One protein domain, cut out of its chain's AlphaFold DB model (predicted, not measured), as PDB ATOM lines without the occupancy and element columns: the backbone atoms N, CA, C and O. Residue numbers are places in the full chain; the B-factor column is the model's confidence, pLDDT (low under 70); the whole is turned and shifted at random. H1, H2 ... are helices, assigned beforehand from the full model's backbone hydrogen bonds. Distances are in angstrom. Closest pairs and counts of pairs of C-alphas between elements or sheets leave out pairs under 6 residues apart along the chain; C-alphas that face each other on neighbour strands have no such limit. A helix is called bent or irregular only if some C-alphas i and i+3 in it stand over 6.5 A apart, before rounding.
ATOM      1  N   GLU A 128     105.611 109.406  49.886       82.56
ATOM      2  CA  GLU A 128     106.002 109.515  48.477       82.56
ATOM      3  C   GLU A 128     106.214 110.979  48.057       82.56
ATOM      4  O   GLU A 128     107.205 111.298  47.412       82.56
ATOM      5  N   GLU A 129     105.329 111.889  48.476       81.19
ATOM      6  CA  GLU A 129     105.489 113.331  48.236       81.19
ATOM      7  C   GLU A 129     106.720 113.894  48.960       81.19
ATOM      8  O   GLU A 129     107.438 114.707  48.389       81.19
ATOM      9  N   ILE A 130     107.009 113.421  50.178       82.94
ATOM     10  CA  ILE A 130     108.229 113.785  50.913       82.94
ATOM     11  C   ILE A 130     109.488 113.293  50.188       82.94
ATOM     12  O   ILE A 130     110.446 114.045  50.071       82.94
ATOM     13  N   LEU A 131     109.485 112.066  49.663       80.69
ATOM     14  CA  LEU A 131     110.612 111.501  48.909       80.69
ATOM     15  C   LEU A 131     110.811 112.147  47.533       80.69
ATOM     16  O   LEU A 131     111.844 111.932  46.908       80.69
ATOM     17  N   ASN A 132     109.833 112.911  47.046       78.56
ATOM     18  CA  ASN A 132     109.974 113.714  45.834       78.56
ATOM     19  C   ASN A 132     110.582 115.102  46.103       78.56
ATOM     20  O   ASN A 132     110.865 115.826  45.149       78.56
ATOM     21  N   VAL A 133     110.790 115.479  47.369       74.50
ATOM     22  CA  VAL A 133     111.570 116.668  47.736       74.50
ATOM     23  C   VAL A 133     113.054 116.362  47.530       74.50
ATOM     24  O   VAL A 133     113.512 115.265  47.832       74.50
ATOM     25  N   HIS A 134     113.840 117.331  47.062       64.88
ATOM     26  CA  HIS A 134     115.253 117.147  46.689       64.88
ATOM     27  C   HIS A 134     116.216 116.895  47.870       64.88
ATOM     28  O   HIS A 134     117.434 117.001  47.709       64.88
ATOM     29  N   ILE A 135     115.706 116.566  49.060       73.19
ATOM     30  CA  ILE A 135     116.510 116.245  50.238       73.19
ATOM     31  C   ILE A 135     116.356 114.761  50.552       73.19
ATOM     32  O   ILE A 135     115.266 114.286  50.867       73.19
ATOM     33  N   SER A 136     117.469 114.032  50.494       78.69
ATOM     34  CA  SER A 136     117.519 112.631  50.904       78.69
ATOM     35  C   SER A 136     117.408 112.503  52.422       78.69
ATOM     36  O   SER A 136     117.955 113.318  53.164       78.69
ATOM     37  N   LEU A 137     116.710 111.465  52.880       82.62
ATOM     38  CA  LEU A 137     116.607 111.162  54.302       82.62
ATOM     39  C   LEU A 137     117.915 110.544  54.807       82.62
ATOM     40  O   LEU A 137     118.479 109.655  54.174       82.62
ATOM     41  N   GLU A 138     118.363 110.980  55.976       85.50
ATOM     42  CA  GLU A 138     119.475 110.390  56.719       85.50
ATOM     43  C   GLU A 138     118.985 109.275  57.661       85.50
ATOM     44  O   GLU A 138     117.808 109.219  58.029       85.50
ATOM     45  N   GLU A 139     119.892 108.402  58.115       82.62
ATOM     46  CA  GLU A 139     119.583 107.240  58.976       82.62
ATOM     47  C   GLU A 139     118.676 107.597  60.168       82.62
ATOM     48  O   GLU A 139     117.659 106.952  60.426       82.62
ATOM     49  N   HIS A 140     118.996 108.682  60.873       81.94
ATOM     50  CA  HIS A 140     118.259 109.095  62.063       81.94
ATOM     51  C   HIS A 140     116.816 109.561  61.758       81.94
ATOM     52  O   HIS A 140     115.941 109.467  62.620       81.94
ATOM     53  N   GLN A 141     116.539 110.044  60.542       81.75
ATOM     54  CA  GLN A 141     115.187 110.394  60.084       81.75
ATOM     55  C   GLN A 141     114.413 109.141  59.676       81.75
ATOM     56  O   GLN A 141     113.250 108.989  60.049       81.75
ATOM     57  N   ILE A 142     115.081 108.217  58.977       79.19
ATOM     58  CA  ILE A 142     114.519 106.922  58.565       79.19
ATOM     59  C   ILE A 142     114.052 106.130  59.790       79.19
ATOM     60  O   ILE A 142     112.944 105.599  59.800       79.19
ATOM     61  N   ARG A 143     114.853 106.124  60.860       79.25
ATOM     62  CA  ARG A 143     114.497 105.502  62.142       79.25
ATOM     63  C   ARG A 143     113.175 106.022  62.727       79.25
ATOM     64  O   ARG A 143     112.370 105.237  63.211       79.25
ATOM     65  N   ASN A 144     112.926 107.334  62.667       71.31
ATOM     66  CA  ASN A 144     111.698 107.915  63.225       71.31
ATOM     67  C   ASN A 144     110.439 107.508  62.439       71.31
ATOM     68  O   ASN A 144     109.373 107.333  63.030       71.31
ATOM     69  N   LEU A 145     110.552 107.356  61.114       69.50
ATOM     70  CA  LEU A 145     109.460 106.856  60.269       69.50
ATOM     71  C   LEU A 145     109.151 105.389  60.567       69.50
ATOM     72  O   LEU A 145     107.995 104.975  60.577       69.50
ATOM     73  N   GLU A 146     110.198 104.616  60.814       60.88
ATOM     74  CA  GLU A 146     110.138 103.179  61.003       60.88
ATOM     75  C   GLU A 146     109.441 102.799  62.311       60.88
ATOM     76  O   GLU A 146     108.461 102.060  62.266       60.88
ATOM     77  N   GLU A 147     109.824 103.391  63.444       56.12
ATOM     78  CA  GLU A 147     109.184 103.085  64.730       56.12
ATOM     79  C   GLU A 147     107.680 103.423  64.726       56.12
ATOM     80  O   GLU A 147     106.864 102.713  65.316       56.12
ATOM     81  N   CYS A 148     107.290 104.478  64.000       57.19
ATOM     82  CA  CYS A 148     105.889 104.850  63.813       57.19
ATOM     83  C   CYS A 148     105.085 103.752  63.105       57.19
ATOM     84  O   CYS A 148     103.933 103.504  63.464       57.19
ATOM     85  N   VAL A 149     105.680 103.111  62.096       62.22
ATOM     86  CA  VAL A 149     105.050 101.989  61.395       62.22
ATOM     87  C   VAL A 149     105.109 100.744  62.271       62.22
ATOM     88  O   VAL A 149     104.084 100.094  62.429       62.22
ATOM     89  N   TRP A 150     106.245 100.457  62.911       58.59
ATOM     90  CA  TRP A 150     106.457  99.272  63.746       58.59
ATOM     91  C   TRP A 150     105.417  99.122  64.859       58.59
ATOM     92  O   TRP A 150     104.866  98.042  65.056       58.59
ATOM     93  N   GLN A 151     105.061 100.227  65.517       55.94
ATOM     94  CA  GLN A 151     104.051 100.258  66.582       55.94
ATOM     95  C   GLN A 151     102.625  99.912  66.110       55.94
ATOM     96  O   GLN A 151     101.739  99.722  66.934       55.94
ATOM     97  N   THR A 152     102.368  99.828  64.799       57.12
ATOM     98  CA  THR A 152     101.048  99.458  64.249       57.12
ATOM     99  C   THR A 152     100.917  97.976  63.886       57.12
ATOM    100  O   THR A 152      99.866  97.581  63.381       57.12
ATOM    101  N   LEU A 153     101.952  97.153  64.111       60.50
ATOM    102  CA  LEU A 153     102.107  95.851  63.445       60.50
ATOM    103  C   LEU A 153     101.849  94.609  64.316       60.50
ATOM    104  O   LEU A 153     102.306  93.523  63.965       60.50
ATOM    105  N   ASP A 154     101.110  94.717  65.421       52.41
ATOM    106  CA  ASP A 154     101.013  93.646  66.432       52.41
ATOM    107  C   ASP A 154     100.473  92.281  65.928       52.41
ATOM    108  O   ASP A 154     100.608  91.278  66.626       52.41
ATOM    109  N   LEU A 155      99.921  92.179  64.709       55.09
ATOM    110  CA  LEU A 155      99.468  90.919  64.089       55.09
ATOM    111  C   LEU A 155      99.680  90.895  62.565       55.09
ATOM    112  O   LEU A 155      98.785  90.525  61.799       55.09
ATOM    113  N   THR A 156     100.853  91.314  62.105       65.12
ATOM    114  CA  THR A 156     101.052  91.589  60.680       65.12
ATOM    115  C   THR A 156     101.687  90.420  59.909       65.12
ATOM    116  O   THR A 156     102.627  89.789  60.405       65.12
ATOM    117  N   PRO A 157     101.221  90.091  58.683       76.06
ATOM    118  CA  PRO A 157     101.900  89.124  57.822       76.06
ATOM    119  C   PRO A 157     103.328  89.572  57.471       76.06
ATOM    120  O   PRO A 157     103.619  90.758  57.349       76.06
ATOM    121  N   ASN A 158     104.216  88.603  57.213       83.31
ATOM    122  CA  ASN A 158     105.598  88.860  56.770       83.31
ATOM    123  C   ASN A 158     105.676  89.788  55.545       83.31
ATOM    124  O   ASN A 158     106.654  90.513  55.392       83.31
ATOM    125  N   VAL A 159     104.642  89.777  54.702       86.19
ATOM    126  CA  VAL A 159     104.534  90.620  53.508       86.19
ATOM    127  C   VAL A 159     104.613  92.107  53.852       86.19
ATOM    128  O   VAL A 159     105.341  92.838  53.190       86.19
ATOM    129  N   ASP A 160     103.943  92.565  54.905       85.25
ATOM    130  CA  ASP A 160     103.938  93.996  55.232       85.25
ATOM    131  C   ASP A 160     105.281  94.423  55.852       85.25
ATOM    132  O   ASP A 160     105.739  95.542  55.631       85.25
ATOM    133  N   LEU A 161     105.974  93.518  56.560       87.75
ATOM    134  CA  LEU A 161     107.343  93.758  57.046       87.75
ATOM    135  C   LEU A 161     108.346  93.865  55.892       87.75
ATOM    136  O   LEU A 161     109.243  94.706  55.915       87.75
ATOM    137  N   GLN A 162     108.178  93.041  54.857       90.00
ATOM    138  CA  GLN A 162     108.974  93.145  53.635       90.00
ATOM    139  C   GLN A 162     108.695  94.457  52.898       90.00
ATOM    140  O   GLN A 162     109.630  95.116  52.444       90.00
ATOM    141  N   GLN A 163     107.424  94.855  52.802       89.06
ATOM    142  CA  GLN A 163     107.035  96.134  52.209       89.06
ATOM    143  C   GLN A 163     107.616  97.311  52.990       89.06
ATOM    144  O   GLN A 163     108.132  98.237  52.369       89.06
ATOM    145  N   LEU A 164     107.619  97.255  54.326       89.44
ATOM    146  CA  LEU A 164     108.310  98.240  55.156       89.44
ATOM    147  C   LEU A 164     109.799  98.304  54.793       89.44
ATOM    148  O   LEU A 164     110.299  99.388  54.512       89.44
ATOM    149  N   GLY A 165     110.482  97.160  54.685       90.94
ATOM    150  CA  GLY A 165     111.873  97.108  54.220       90.94
ATOM    151  C   GLY A 165     112.076  97.791  52.858       90.94
ATOM    152  O   GLY A 165     112.989  98.598  52.695       90.94
ATOM    153  N   CYS A 166     111.179  97.552  51.901       91.25
ATOM    154  CA  CYS A 166     111.207  98.187  50.578       91.25
ATOM    155  C   CYS A 166     110.966  99.709  50.636       91.25
ATOM    156  O   CYS A 166     111.581 100.476  49.893       91.25
ATOM    157  N   VAL A 167     110.088 100.176  51.528       90.06
ATOM    158  CA  VAL A 167     109.856 101.611  51.766       90.06
ATOM    159  C   VAL A 167     111.096 102.270  52.372       90.06
ATOM    160  O   VAL A 167     111.485 103.352  51.931       90.06
ATOM    161  N   LEU A 168     111.763 101.615  53.325       90.81
ATOM    162  CA  LEU A 168     113.007 102.119  53.914       90.81
ATOM    163  C   LEU A 168     114.121 102.219  52.868       90.81
ATOM    164  O   LEU A 168     114.824 103.222  52.825       90.81
ATOM    165  N   LEU A 169     114.229 101.241  51.967       92.38
ATOM    166  CA  LEU A 169     115.177 101.304  50.853       92.38
ATOM    167  C   LEU A 169     114.884 102.473  49.904       92.38
ATOM    168  O   LEU A 169     115.812 103.143  49.463       92.38
ATOM    169  N   GLN A 170     113.616 102.786  49.627       89.62
ATOM    170  CA  GLN A 170     113.268 103.991  48.862       89.62
ATOM    171  C   GLN A 170     113.653 105.279  49.605       89.62
ATOM    172  O   GLN A 170     114.129 106.222  48.975       89.62
ATOM    173  N   CYS A 171     113.522 105.299  50.936       88.88
ATOM    174  CA  CYS A 171     113.995 106.412  51.760       88.88
ATOM    175  C   CYS A 171     115.518 106.576  51.667       88.88
ATOM    176  O   CYS A 171     115.994 107.688  51.457       88.88
ATOM    177  N   MET A 172     116.267 105.472  51.741       89.94
ATOM    178  CA  MET A 172     117.727 105.461  51.587       89.94
ATOM    179  C   MET A 172     118.178 105.870  50.182       89.94
ATOM    180  O   MET A 172     119.230 106.484  50.019       89.94
ATOM    181  N   ASN A 173     117.389 105.535  49.158       90.12
ATOM    182  CA  ASN A 173     117.650 105.950  47.781       90.12
ATOM    183  C   ASN A 173     117.300 107.429  47.542       90.12
ATOM    184  O   ASN A 173     117.695 107.994  46.525       90.12
ATOM    185  N   GLY A 174     116.530 108.043  48.450       84.75
ATOM    186  CA  GLY A 174     116.097 109.437  48.374       84.75
ATOM    187  C   GLY A 174     115.098 109.730  47.254       84.75
ATOM    188  O   GLY A 174     114.893 110.893  46.936       84.75
ATOM    189  N   ARG A 175     114.517 108.698  46.628       83.81
ATOM    190  CA  ARG A 175     113.514 108.834  45.564       83.81
ATOM    191  C   ARG A 175     112.674 107.565  45.402       83.81
ATOM    192  O   ARG A 175     113.200 106.466  45.621       83.81
ATOM    193  N   PRO A 176     111.411 107.676  44.948       84.88
ATOM    194  CA  PRO A 176     110.604 106.513  44.592       84.88
ATOM    195  C   PRO A 176     111.275 105.673  43.496       84.88
ATOM    196  O   PRO A 176     111.830 106.207  42.534       84.88
ATOM    197  N   SER A 177     111.227 104.346  43.625       88.06
ATOM    198  CA  SER A 177     111.798 103.422  42.638       88.06
ATOM    199  C   SER A 177     110.947 102.168  42.515       88.06
ATOM    200  O   SER A 177     110.805 101.414  43.475       88.06
ATOM    201  N   ASN A 178     110.446 101.907  41.305       87.94
ATOM    202  CA  ASN A 178     109.654 100.710  41.006       87.94
ATOM    203  C   ASN A 178     110.447  99.416  41.249       87.94
ATOM    204  O   ASN A 178     109.864  98.400  41.606       87.94
ATOM    205  N   MET A 179     111.774  99.455  41.079       91.00
ATOM    206  CA  MET A 179     112.635  98.292  41.311       91.00
ATOM    207  C   MET A 179     112.772  98.005  42.809       91.00
ATOM    208  O   MET A 179     112.659  96.861  43.231       91.00
ATOM    209  N   LEU A 180     112.959  99.047  43.628       90.94
ATOM    210  CA  LEU A 180     113.076  98.906  45.087       90.94
ATOM    211  C   LEU A 180     111.731  98.623  45.772       90.94
ATOM    212  O   LEU A 180     111.721  98.265  46.944       90.94
ATOM    213  N   GLN A 181     110.611  98.777  45.062       89.19
ATOM    214  CA  GLN A 181     109.292  98.340  45.525       89.19
ATOM    215  C   GLN A 181     109.094  96.825  45.421       89.19
ATOM    216  O   GLN A 181     108.197  96.310  46.087       89.19
ATOM    217  N   ASP A 182     109.892  96.117  44.612       90.56
ATOM    218  CA  ASP A 182     109.803  94.665  44.459       90.56
ATOM    219  C   ASP A 182     110.715  93.939  45.473       90.56
ATOM    220  O   ASP A 182     111.945  93.962  45.333       90.56
ATOM    221  N   PRO A 183     110.144  93.228  46.469       88.81
ATOM    222  CA  PRO A 183     110.928  92.480  47.448       88.81
ATOM    223  C   PRO A 183     111.775  91.366  46.822       88.81
ATOM    224  O   PRO A 183     112.776  90.960  47.414       88.81
ATOM    225  N   ASN A 184     111.386  90.827  45.661       90.44
ATOM    226  CA  ASN A 184     112.157  89.784  44.981       90.44
ATOM    227  C   ASN A 184     113.434  90.368  44.389       90.44
ATOM    228  O   ASN A 184     114.526  89.896  44.711       90.44
ATOM    229  N   PHE A 185     113.305  91.453  43.620       93.62
ATOM    230  CA  PHE A 185     114.445  92.189  43.086       93.62
ATOM    231  C   PHE A 185     115.442  92.573  44.185       93.62
ATOM    232  O   PHE A 185     116.636  92.292  44.063       93.62
ATOM    233  N   VAL A 186     114.965  93.166  45.284       93.19
ATOM    234  CA  VAL A 186     115.815  93.595  46.406       93.19
ATOM    235  C   VAL A 186     116.627  92.427  46.977       93.19
ATOM    236  O   VAL A 186     117.835  92.555  47.213       93.19
ATOM    237  N   ARG A 187     115.992  91.265  47.167       90.38
ATOM    238  CA  ARG A 187     116.656  90.060  47.681       90.38
ATOM    239  C   ARG A 187     117.675  89.501  46.701       90.38
ATOM    240  O   ARG A 187     118.774  89.145  47.121       90.38
ATOM    241  N   GLU A 188     117.351  89.463  45.414       92.06
ATOM    242  CA  GLU A 188     118.293  89.046  44.373       92.06
ATOM    243  C   GLU A 188     119.525  89.956  44.339       92.06
ATOM    244  O   GLU A 188     120.656  89.466  44.308       92.06
ATOM    245  N   GLN A 189     119.337  91.279  44.423       93.25
ATOM    246  CA  GLN A 189     120.463  92.214  44.498       93.25
ATOM    247  C   GLN A 189     121.303  91.975  45.760       93.25
ATOM    248  O   GLN A 189     122.534  91.959  45.682       93.25
ATOM    249  N   ARG A 190     120.663  91.730  46.911       91.06
ATOM    250  CA  ARG A 190     121.364  91.435  48.168       91.06
ATOM    251  C   ARG A 190     122.189  90.146  48.088       91.06
ATOM    252  O   ARG A 190     123.335  90.134  48.531       91.06
ATOM    253  N   GLN A 191     121.658  89.094  47.464       89.38
ATOM    254  CA  GLN A 191     122.377  87.833  47.232       89.38
ATOM    255  C   GLN A 191     123.579  88.006  46.294       89.38
ATOM    256  O   GLN A 191     124.607  87.358  46.476       89.38
ATOM    257  N   GLN A 192     123.497  88.933  45.338       90.00
ATOM    258  CA  GLN A 192     124.611  89.314  44.461       90.00
ATOM    259  C   GLN A 192     125.663  90.199  45.158       90.00
ATOM    260  O   GLN A 192     126.490  90.813  44.487       90.00
ATOM    261  N   SER A 193     125.641  90.291  46.495       80.31
ATOM    262  CA  SER A 193     126.513  91.162  47.302       80.31
ATOM    263  C   SER A 193     126.393  92.653  46.973       80.31
ATOM    264  O   SER A 193     127.246  93.448  47.367       80.31
ATOM    265  N   LYS A 194     125.325  93.064  46.279       82.25
ATOM    266  CA  LYS A 194     124.990  94.476  46.116       82.25
ATOM    267  C   LYS A 194     124.213  94.945  47.336       82.25
ATOM    268  O   LYS A 194     123.539  94.172  48.018       82.25
ATOM    269  N   PHE A 195     124.292  96.238  47.612       87.88
ATOM    270  CA  PHE A 195     123.652  96.851  48.770       87.88
ATOM    271  C   PHE A 195     122.154  97.082  48.491       87.88
ATOM    272  O   PHE A 195     121.712  98.204  48.273       87.88
ATOM    273  N   PHE A 196     121.394  95.984  48.382       90.31
ATOM    274  CA  PHE A 196     119.945  95.953  48.108       90.31
ATOM    275  C   PHE A 196     119.502  96.583  46.773       90.31
ATOM    276  O   PHE A 196     118.314  96.778  46.543       90.31
ATOM    277  N   GLY A 197     120.446  96.881  45.874       89.81
ATOM    278  CA  GLY A 197     120.165  97.562  44.606       89.81
ATOM    279  C   GLY A 197     120.094  99.089  44.708       89.81
ATOM    280  O   GLY A 197     119.608  99.719  43.773       89.81
ATOM    281  N   LEU A 198     120.562  99.676  45.815       91.56
ATOM    282  CA  LEU A 198     120.671 101.127  45.985       91.56
ATOM    283  C   LEU A 198     121.725 101.727  45.043       91.56
ATOM    284  O   LEU A 198     122.780 101.130  44.830       91.56
ATOM    285  N   GLU A 199     121.454 102.924  44.518       88.56
ATOM    286  CA  GLU A 199     122.351 103.613  43.574       88.56
ATOM    287  C   GLU A 199     123.659 104.079  44.221       88.56
ATOM    288  O   GLU A 199     124.710 103.982  43.599       88.56
ATOM    289  N   HIS A 200     123.587 104.526  45.478       85.88
ATOM    290  CA  HIS A 200     124.725 104.995  46.279       85.88
ATOM    291  C   HIS A 200     124.860 104.159  47.560       85.88
ATOM    292  O   HIS A 200     124.967 104.681  48.673       85.88
ATOM    293  N   GLY A 201     124.756 102.834  47.430       85.50
ATOM    294  CA  GLY A 201     124.689 101.906  48.563       85.50
ATOM    295  C   GLY A 201     125.898 101.965  49.504       85.50
ATOM    296  O   GLY A 201     125.769 101.731  50.704       85.50
ATOM    297  N   GLU A 202     127.066 102.342  48.991       86.56
ATOM    298  CA  GLU A 202     128.299 102.527  49.756       86.56
ATOM    299  C   GLU A 202     128.172 103.569  50.872       86.56
ATOM    300  O   GLU A 202     128.800 103.410  51.922       86.56
ATOM    301  N   THR A 203     127.320 104.584  50.697       88.19
ATOM    302  CA  THR A 203     127.082 105.628  51.710       88.19
ATOM    303  C   THR A 203     126.457 105.072  52.991       88.19
ATOM    304  O   THR A 203     126.683 105.603  54.075       88.19
ATOM    305  N   TRP A 204     125.759 103.944  52.882       88.31
ATOM    306  CA  TRP A 204     125.062 103.271  53.974       88.31
ATOM    307  C   TRP A 204     125.871 102.126  54.594       88.31
ATOM    308  O   TRP A 204     125.435 101.509  55.565       88.31
ATOM    309  N   SER A 205     127.062 101.833  54.063       83.56
ATOM    310  CA  SER A 205     127.897 100.707  54.510       83.56
ATOM    311  C   SER A 205     128.344 100.803  55.976       83.56
ATOM    312  O   SER A 205     128.589  99.780  56.615       83.56
ATOM    313  N   SER A 206     128.411 102.017  56.529       86.12
ATOM    314  CA  SER A 206     128.725 102.279  57.939       86.12
ATOM    315  C   SER A 206     127.532 102.071  58.884       86.12
ATOM    316  O   SER A 206     127.731 101.911  60.089       86.12
ATOM    317  N   CYS A 207     126.303 102.019  58.361       88.00
ATOM    318  CA  CYS A 207     125.055 101.947  59.126       88.00
ATOM    319  C   CYS A 207     124.694 100.491  59.464       88.00
ATOM    320  O   CYS A 207     123.651  99.974  59.060       88.00
ATOM    321  N   LYS A 208     125.578  99.785  60.183       90.25
ATOM    322  CA  LYS A 208     125.452  98.334  60.411       90.25
ATOM    323  C   LYS A 208     124.101  97.927  61.019       90.25
ATOM    324  O   LYS A 208     123.503  96.961  60.566       90.25
ATOM    325  N   LEU A 209     123.607  98.672  62.012       90.25
ATOM    326  CA  LEU A 209     122.334  98.357  62.673       90.25
ATOM    327  C   LEU A 209     121.133  98.478  61.728       90.25
ATOM    328  O   LEU A 209     120.219  97.664  61.823       90.25
ATOM    329  N   LEU A 210     121.132  99.459  60.821       90.06
ATOM    330  CA  LEU A 210     120.093  99.595  59.798       90.06
ATOM    331  C   LEU A 210     120.153  98.434  58.799       90.06
ATOM    332  O   LEU A 210     119.121  97.880  58.435       90.06
ATOM    333  N   VAL A 211     121.354  98.039  58.373       91.44
ATOM    334  CA  VAL A 211     121.538  96.920  57.433       91.44
ATOM    335  C   VAL A 211     121.074  95.602  58.044       91.44
ATOM    336  O   VAL A 211     120.289  94.895  57.417       91.44
ATOM    337  N   ASP A 212     121.508  95.304  59.270       91.50
ATOM    338  CA  ASP A 212     121.109  94.095  59.997       91.50
ATOM    339  C   ASP A 212     119.580  94.068  60.198       91.50
ATOM    340  O   ASP A 212     118.942  93.022  60.065       91.50
ATOM    341  N   PHE A 213     118.974  95.235  60.442       91.38
ATOM    342  CA  PHE A 213     117.527  95.380  60.536       91.38
ATOM    343  C   PHE A 213     116.814  95.097  59.204       91.38
ATOM    344  O   PHE A 213     115.848  94.336  59.180       91.38
ATOM    345  N   LEU A 214     117.291  95.660  58.090       92.94
ATOM    346  CA  LEU A 214     116.730  95.420  56.755       92.94
ATOM    347  C   LEU A 214     116.842  93.949  56.344       92.94
ATOM    348  O   LEU A 214     115.882  93.393  55.806       92.94
ATOM    349  N   ASP A 215     117.981  93.310  56.628       92.50
ATOM    350  CA  ASP A 215     118.165  91.875  56.405       92.50
ATOM    351  C   ASP A 215     117.145  91.060  57.229       92.50
ATOM    352  O   ASP A 215     116.563  90.107  56.709       92.50
ATOM    353  N   ASP A 216     116.850  91.454  58.476       91.19
ATOM    354  CA  ASP A 216     115.833  90.792  59.307       91.19
ATOM    355  C   ASP A 216     114.404  90.994  58.774       91.19
ATOM    356  O   ASP A 216     113.629  90.035  58.703       91.19
ATOM    357  N   LEU A 217     114.051  92.210  58.335       90.25
ATOM    358  CA  LEU A 217     112.744  92.508  57.740       90.25
ATOM    359  C   LEU A 217     112.484  91.663  56.491       90.25
ATOM    360  O   LEU A 217     111.436  91.017  56.381       90.25
ATOM    361  N   LEU A 218     113.464  91.620  55.586       90.88
ATOM    362  CA  LEU A 218     113.376  90.956  54.284       90.88
ATOM    363  C   LEU A 218     113.563  89.431  54.358       90.88
ATOM    364  O   LEU A 218     113.336  88.731  53.367       90.88
ATOM    365  N   ASN A 219     113.935  88.889  55.520       90.19
ATOM    366  CA  ASN A 219     114.095  87.454  55.723       90.19
ATOM    367  C   ASN A 219     112.739  86.731  55.751       90.19
ATOM    368  O   ASN A 219     111.993  86.815  56.726       90.19
ATOM    369  N   GLU A 220     112.423  85.969  54.704       86.81
ATOM    370  CA  GLU A 220     111.164  85.211  54.622       86.81
ATOM    371  C   GLU A 220     111.114  84.009  55.562       86.81
ATOM    372  O   GLU A 220     110.039  83.618  56.013       86.81
ATOM    373  N   ALA A 221     112.277  83.419  55.850       88.44
ATOM    374  CA  ALA A 221     112.375  82.226  56.682       88.44
ATOM    375  C   ALA A 221     112.061  82.537  58.150       88.44
ATOM    376  O   ALA A 221     111.585  81.667  58.880       88.44
ATOM    377  N   LYS A 222     112.300  83.780  58.589       87.75
ATOM    378  CA  LYS A 222     111.938  84.234  59.930       87.75
ATOM    379  C   LYS A 222     110.470  84.697  59.945       87.75
ATOM    380  O   LYS A 222     110.092  85.564  59.153       87.75
ATOM    381  N   PRO A 223     109.618  84.158  60.832       85.69
ATOM    382  CA  PRO A 223     108.220  84.571  60.914       85.69
ATOM    383  C   PRO A 223     108.081  85.969  61.533       85.69
ATOM    384  O   PRO A 223     108.848  86.338  62.424       85.69
ATOM    385  N   ALA A 224     107.063  86.717  61.099       84.38
ATOM    386  CA  ALA A 224     106.798  88.089  61.543       84.38
ATOM    387  C   ALA A 224     106.673  88.208  63.067       84.38
ATOM    388  O   ALA A 224     107.317  89.063  63.669       84.38
ATOM    389  N   LEU A 225     105.945  87.282  63.704       82.25
ATOM    390  CA  LEU A 225     105.805  87.231  65.163       82.25
ATOM    391  C   LEU A 225     107.164  87.210  65.878       82.25
ATOM    392  O   LEU A 225     107.350  87.922  66.854       82.25
ATOM    393  N   SER A 226     108.147  86.455  65.374       84.12
ATOM    394  CA  SER A 226     109.481  86.405  65.987       84.12
ATOM    395  C   SER A 226     110.331  87.647  65.714       84.12
ATOM    396  O   SER A 226     111.303  87.873  66.431       84.12
ATOM    397  N   LYS A 227     110.019  88.426  64.671       85.19
ATOM    398  CA  LYS A 227     110.649  89.732  64.415       85.19
ATOM    399  C   LYS A 227     110.075  90.797  65.354       85.19
ATOM    400  O   LYS A 227     110.824  91.610  65.876       85.19
ATOM    401  N   LEU A 228     108.765  90.745  65.597       80.81
ATOM    402  CA  LEU A 228     108.026  91.710  66.414       80.81
ATOM    403  C   LEU A 228     108.214  91.491  67.925       80.81
ATOM    404  O   LEU A 228     108.401  92.460  68.651       80.81
ATOM    405  N   ASP A 229     108.246  90.237  68.392       80.69
ATOM    406  CA  ASP A 229     108.394  89.885  69.821       80.69
ATOM    407  C   ASP A 229     109.730  90.361  70.425       80.69
ATOM    408  O   ASP A 229     109.853  90.607  71.624       80.69
ATOM    409  N   ARG A 230     110.759  90.519  69.584       80.50
ATOM    410  CA  ARG A 230     112.074  91.035  69.976       80.50
ATOM    411  C   ARG A 230     112.459  92.196  69.065       80.50
ATOM    412  O   ARG A 230     113.158  91.959  68.077       80.50
ATOM    413  N   PRO A 231     112.020  93.429  69.384       73.50
ATOM    414  CA  PRO A 231     112.287  94.583  68.543       73.50
ATOM    415  C   PRO A 231     113.793  94.775  68.359       73.50
ATOM    416  O   PRO A 231     114.590  94.622  69.290       73.50
ATOM    417  N   HIS A 232     114.188  95.085  67.127       83.75
ATOM    418  CA  HIS A 232     115.588  95.266  66.778       83.75
ATOM    419  C   HIS A 232     116.169  96.503  67.484       83.75
ATOM    420  O   HIS A 232     115.480  97.500  67.704       83.75
ATOM    421  N   GLN A 233     117.465  96.490  67.805       85.25
ATOM    422  CA  GLN A 233     118.111  97.621  68.495       85.25
ATOM    423  C   GLN A 233     118.009  98.932  67.707       85.25
ATOM    424  O   GLN A 233     117.938 100.011  68.297       85.25
ATOM    425  N   TYR A 234     117.952  98.827  66.377       84.25
ATOM    426  CA  TYR A 234     117.741  99.961  65.481       84.25
ATOM    427  C   TYR A 234     116.482 100.760  65.853       84.25
ATOM    428  O   TYR A 234     116.536 101.980  65.921       84.25
ATOM    429  N   VAL A 235     115.401 100.090  66.245       81.06
ATOM    430  CA  VAL A 235     114.071 100.692  66.473       81.06
ATOM    431  C   VAL A 235     113.826 101.027  67.952       81.06
ATOM    432  O   VAL A 235     112.810 101.595  68.320       81.06
ATOM    433  N   SER A 236     114.766 100.673  68.834       78.00
ATOM    434  CA  SER A 236     114.577 100.689  70.295       78.00
ATOM    435  C   SER A 236     114.991 102.005  70.983       78.00
ATOM    436  O   SER A 236     115.328 101.999  72.166       78.00
ATOM    437  N   GLY A 237     115.075 103.124  70.259       71.56
ATOM    438  CA  GLY A 237     115.616 104.384  70.793       71.56
ATOM    439  C   GLY A 237     114.584 105.495  70.914       71.56
ATOM    440  O   GLY A 237     113.464 105.346  70.456       71.56
ATOM    441  N   PRO A 238     114.948 106.627  71.534       71.88
ATOM    442  CA  PRO A 238     114.033 107.748  71.676       71.88
ATOM    443  C   PRO A 238     113.751 108.413  70.323       71.88
ATOM    444  O   PRO A 238     114.675 108.701  69.557       71.88
ATOM    445  N   LEU A 239     112.472 108.699  70.080       71.50
ATOM    446  CA  LEU A 239     111.990 109.417  68.905       71.50
ATOM    447  C   LEU A 239     112.110 110.931  69.072       71.50
ATOM    448  O   LEU A 239     111.772 111.486  70.118       71.50
ATOM    449  N   ASP A 240     112.498 111.600  67.989       80.06
ATOM    450  CA  ASP A 240     112.321 113.039  67.819       80.06
ATOM    451  C   ASP A 240     111.605 113.307  66.488       80.06
ATOM    452  O   ASP A 240     112.246 113.536  65.459       80.06
ATOM    453  N   PRO A 241     110.260 113.334  66.494       74.12
ATOM    454  CA  PRO A 241     109.475 113.614  65.296       74.12
ATOM    455  C   PRO A 241     109.786 114.980  64.670       74.12
ATOM    456  O   PRO A 241     109.486 115.210  63.497       74.12
ATOM    457  N   SER A 242     110.398 115.902  65.428       81.31
ATOM    458  CA  SER A 242     110.731 117.229  64.919       81.31
ATOM    459  C   SER A 242     111.834 117.221  63.865       81.31
ATOM    460  O   SER A 242     111.956 118.184  63.107       81.31
ATOM    461  N   ILE A 243     112.550 116.103  63.730       82.81
ATOM    462  CA  ILE A 243     113.572 115.913  62.703       82.81
ATOM    463  C   ILE A 243     113.005 115.852  61.280       82.81
ATOM    464  O   ILE A 243     113.718 116.121  60.317       82.81
ATOM    465  N   LEU A 244     111.711 115.545  61.143       81.88
ATOM    466  CA  LEU A 244     111.016 115.490  59.855       81.88
ATOM    467  C   LEU A 244     110.408 116.842  59.444       81.88
ATOM    468  O   LEU A 244     109.934 116.984  58.317       81.88
ATOM    469  N   LEU A 245     110.423 117.853  60.323       83.12
ATOM    470  CA  LEU A 245     109.832 119.165  60.034       83.12
ATOM    471  C   LEU A 245     110.406 119.845  58.782       83.12
ATOM    472  O   LEU A 245     109.596 120.349  58.006       83.12
ATOM    473  N   PRO A 246     111.734 119.849  58.528       82.38
ATOM    474  CA  PRO A 246     112.281 120.487  57.331       82.38
ATOM    475  C   PRO A 246     111.692 119.902  56.044       82.38
ATOM    476  O   PRO A 246     111.297 120.643  55.151       82.38
ATOM    477  N   PHE A 247     111.543 118.578  55.987       81.06
ATOM    478  CA  PHE A 247     110.958 117.881  54.844       81.06
ATOM    479  C   PHE A 247     109.501 118.292  54.639       81.06
ATOM    480  O   PHE A 247     109.117 118.703  53.548       81.06
ATOM    481  N   ILE A 248     108.706 118.275  55.711       81.44
ATOM    482  CA  ILE A 248     107.290 118.668  55.678       81.44
ATOM    483  C   ILE A 248     107.120 120.131  55.239       81.44
ATOM    484  O   ILE A 248     106.129 120.462  54.590       81.44
ATOM    485  N   GLU A 249     108.044 121.024  55.599       82.69
ATOM    486  CA  GLU A 249     107.991 122.436  55.203       82.69
ATOM    487  C   GLU A 249     108.421 122.683  53.750       82.69
ATOM    488  O   GLU A 249     107.976 123.670  53.158       82.69
ATOM    489  N   LEU A 250     109.208 121.782  53.159       81.44
ATOM    490  CA  LEU A 250     109.682 121.883  51.776       81.44
ATOM    491  C   LEU A 250     108.729 121.276  50.750       81.44
ATOM    492  O   LEU A 250     108.627 121.822  49.651       81.44
ATOM    493  N   VAL A 251     107.969 120.229  51.101       79.75
ATOM    494  CA  VAL A 251     106.944 119.664  50.197       79.75
ATOM    495  C   VAL A 251     106.019 120.757  49.633       79.75
ATOM    496  O   VAL A 251     105.779 120.760  48.425       79.75
ATOM    497  N   PRO A 252     105.541 121.749  50.420       76.00
ATOM    498  CA  PRO A 252     104.764 122.839  49.866       76.00
ATOM    499  C   PRO A 252     105.450 123.659  48.771       76.00
ATOM    500  O   PRO A 252     104.788 124.208  47.901       76.00
ATOM    501  N   LEU A 253     106.766 123.816  48.846       73.12
ATOM    502  CA  LEU A 253     107.522 124.645  47.913       73.12
ATOM    503  C   LEU A 253     107.852 123.877  46.634       73.12
ATOM    504  O   LEU A 253     107.866 124.466  45.556       73.12
ATOM    505  N   GLU A 254     108.077 122.571  46.752       69.50
ATOM    506  CA  GLU A 254     108.542 121.734  45.645       69.50
ATOM    507  C   GLU A 254     107.406 120.978  44.938       69.50
ATOM    508  O   GLU A 254     107.504 120.698  43.745       69.50
ATOM    509  N   CYS A 255     106.291 120.704  45.627       66.12
ATOM    510  CA  CYS A 255     105.212 119.850  45.114       66.12
ATOM    511  C   CYS A 255     103.882 120.580  44.821       66.12
ATOM    512  O   CYS A 255     102.944 119.946  44.339       66.12
ATOM    513  N   PHE A 256     103.753 121.898  45.051       57.31
ATOM    514  CA  PHE A 256     102.484 122.650  44.880       57.31
ATOM    515  C   PHE A 256     101.997 122.866  43.433       57.31
ATOM    516  O   PHE A 256     101.203 123.765  43.160       57.31
TER     517      PHE A 256
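What this domain is: This is residues 128 to 256 of the 265 residues of an uncharacterized protein of Westerdykella ornata (UniProt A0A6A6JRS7). H3 makes the core, with H2, H4 and H6 packed on it, while H8 packs on H1 at one end of the longest axis and short H7 lies toward the other end. The helices mostly cross, though H2 and H3 form a hairpin. The printed part has 129 residues with eight named helices, H1 to H8 in order, and no named strand: all helix. It is compact, with a radius of gyration of the C-alphas of 14.5 A and spans of 44 by 32 by 26 A.

Where its parts are: Find C-alpha 128 at (106.002, 109.515, 48.477), where H1, residues 128 to 131, begins. H2 follows at residues 139 to 150, 16.1 A long. From C-alpha 158 at (105.598, 88.860, 56.770), H3 runs 22.8 A to residue 173. Next come H4, residues 183 to 191, 12.4 A; H5, residues 201 to 204; H6, residues 208 to 218, 15.4 A; and H7, residues 224 to 228. H8, residues 241 to 254, runs 21.3 A to C-alpha 254 at (108.542, 121.734, 45.645); it is irregular, C-alphas 243 and 246 being 7.2 A apart.

How they stand to each other: Start at the hub, H3. H2 touches it, closest C-alphas Ile 142 and Cys 171 at 6.8 A, at a shallow tilt of 22 degrees, opposite ways. H6 touches residues 161 to 165 of H3, closest C-alphas Leu 218 and Gln 162 at 5.0 A, at a steep tilt of 41 degrees. H4 touches H3 through Pro 183 and Cys 166, closest C-alphas at 6.5 A. H5 is near H3. H7 is close to H3 but not clearly touching. H8 touches H1, closest C-alphas Val 251 and Ile 130 at 6.1 A, and is apart from H3. Every O i to N i+4 pair is within hydrogen-bond range in H3, H4, H6 and H7, against 6 of 8 in H2 and 5 of 10 in H8; H1 and H5 are too short for one.

The domain as a whole: The C-alphas farthest apart, of Ala 221 and Leu 253, are 43.6 A apart. The printed part has no cut, and H7 to H8 is a long link. Confidence is under 70 at residue 134, residues 145 to 156 and residues 254 to 256.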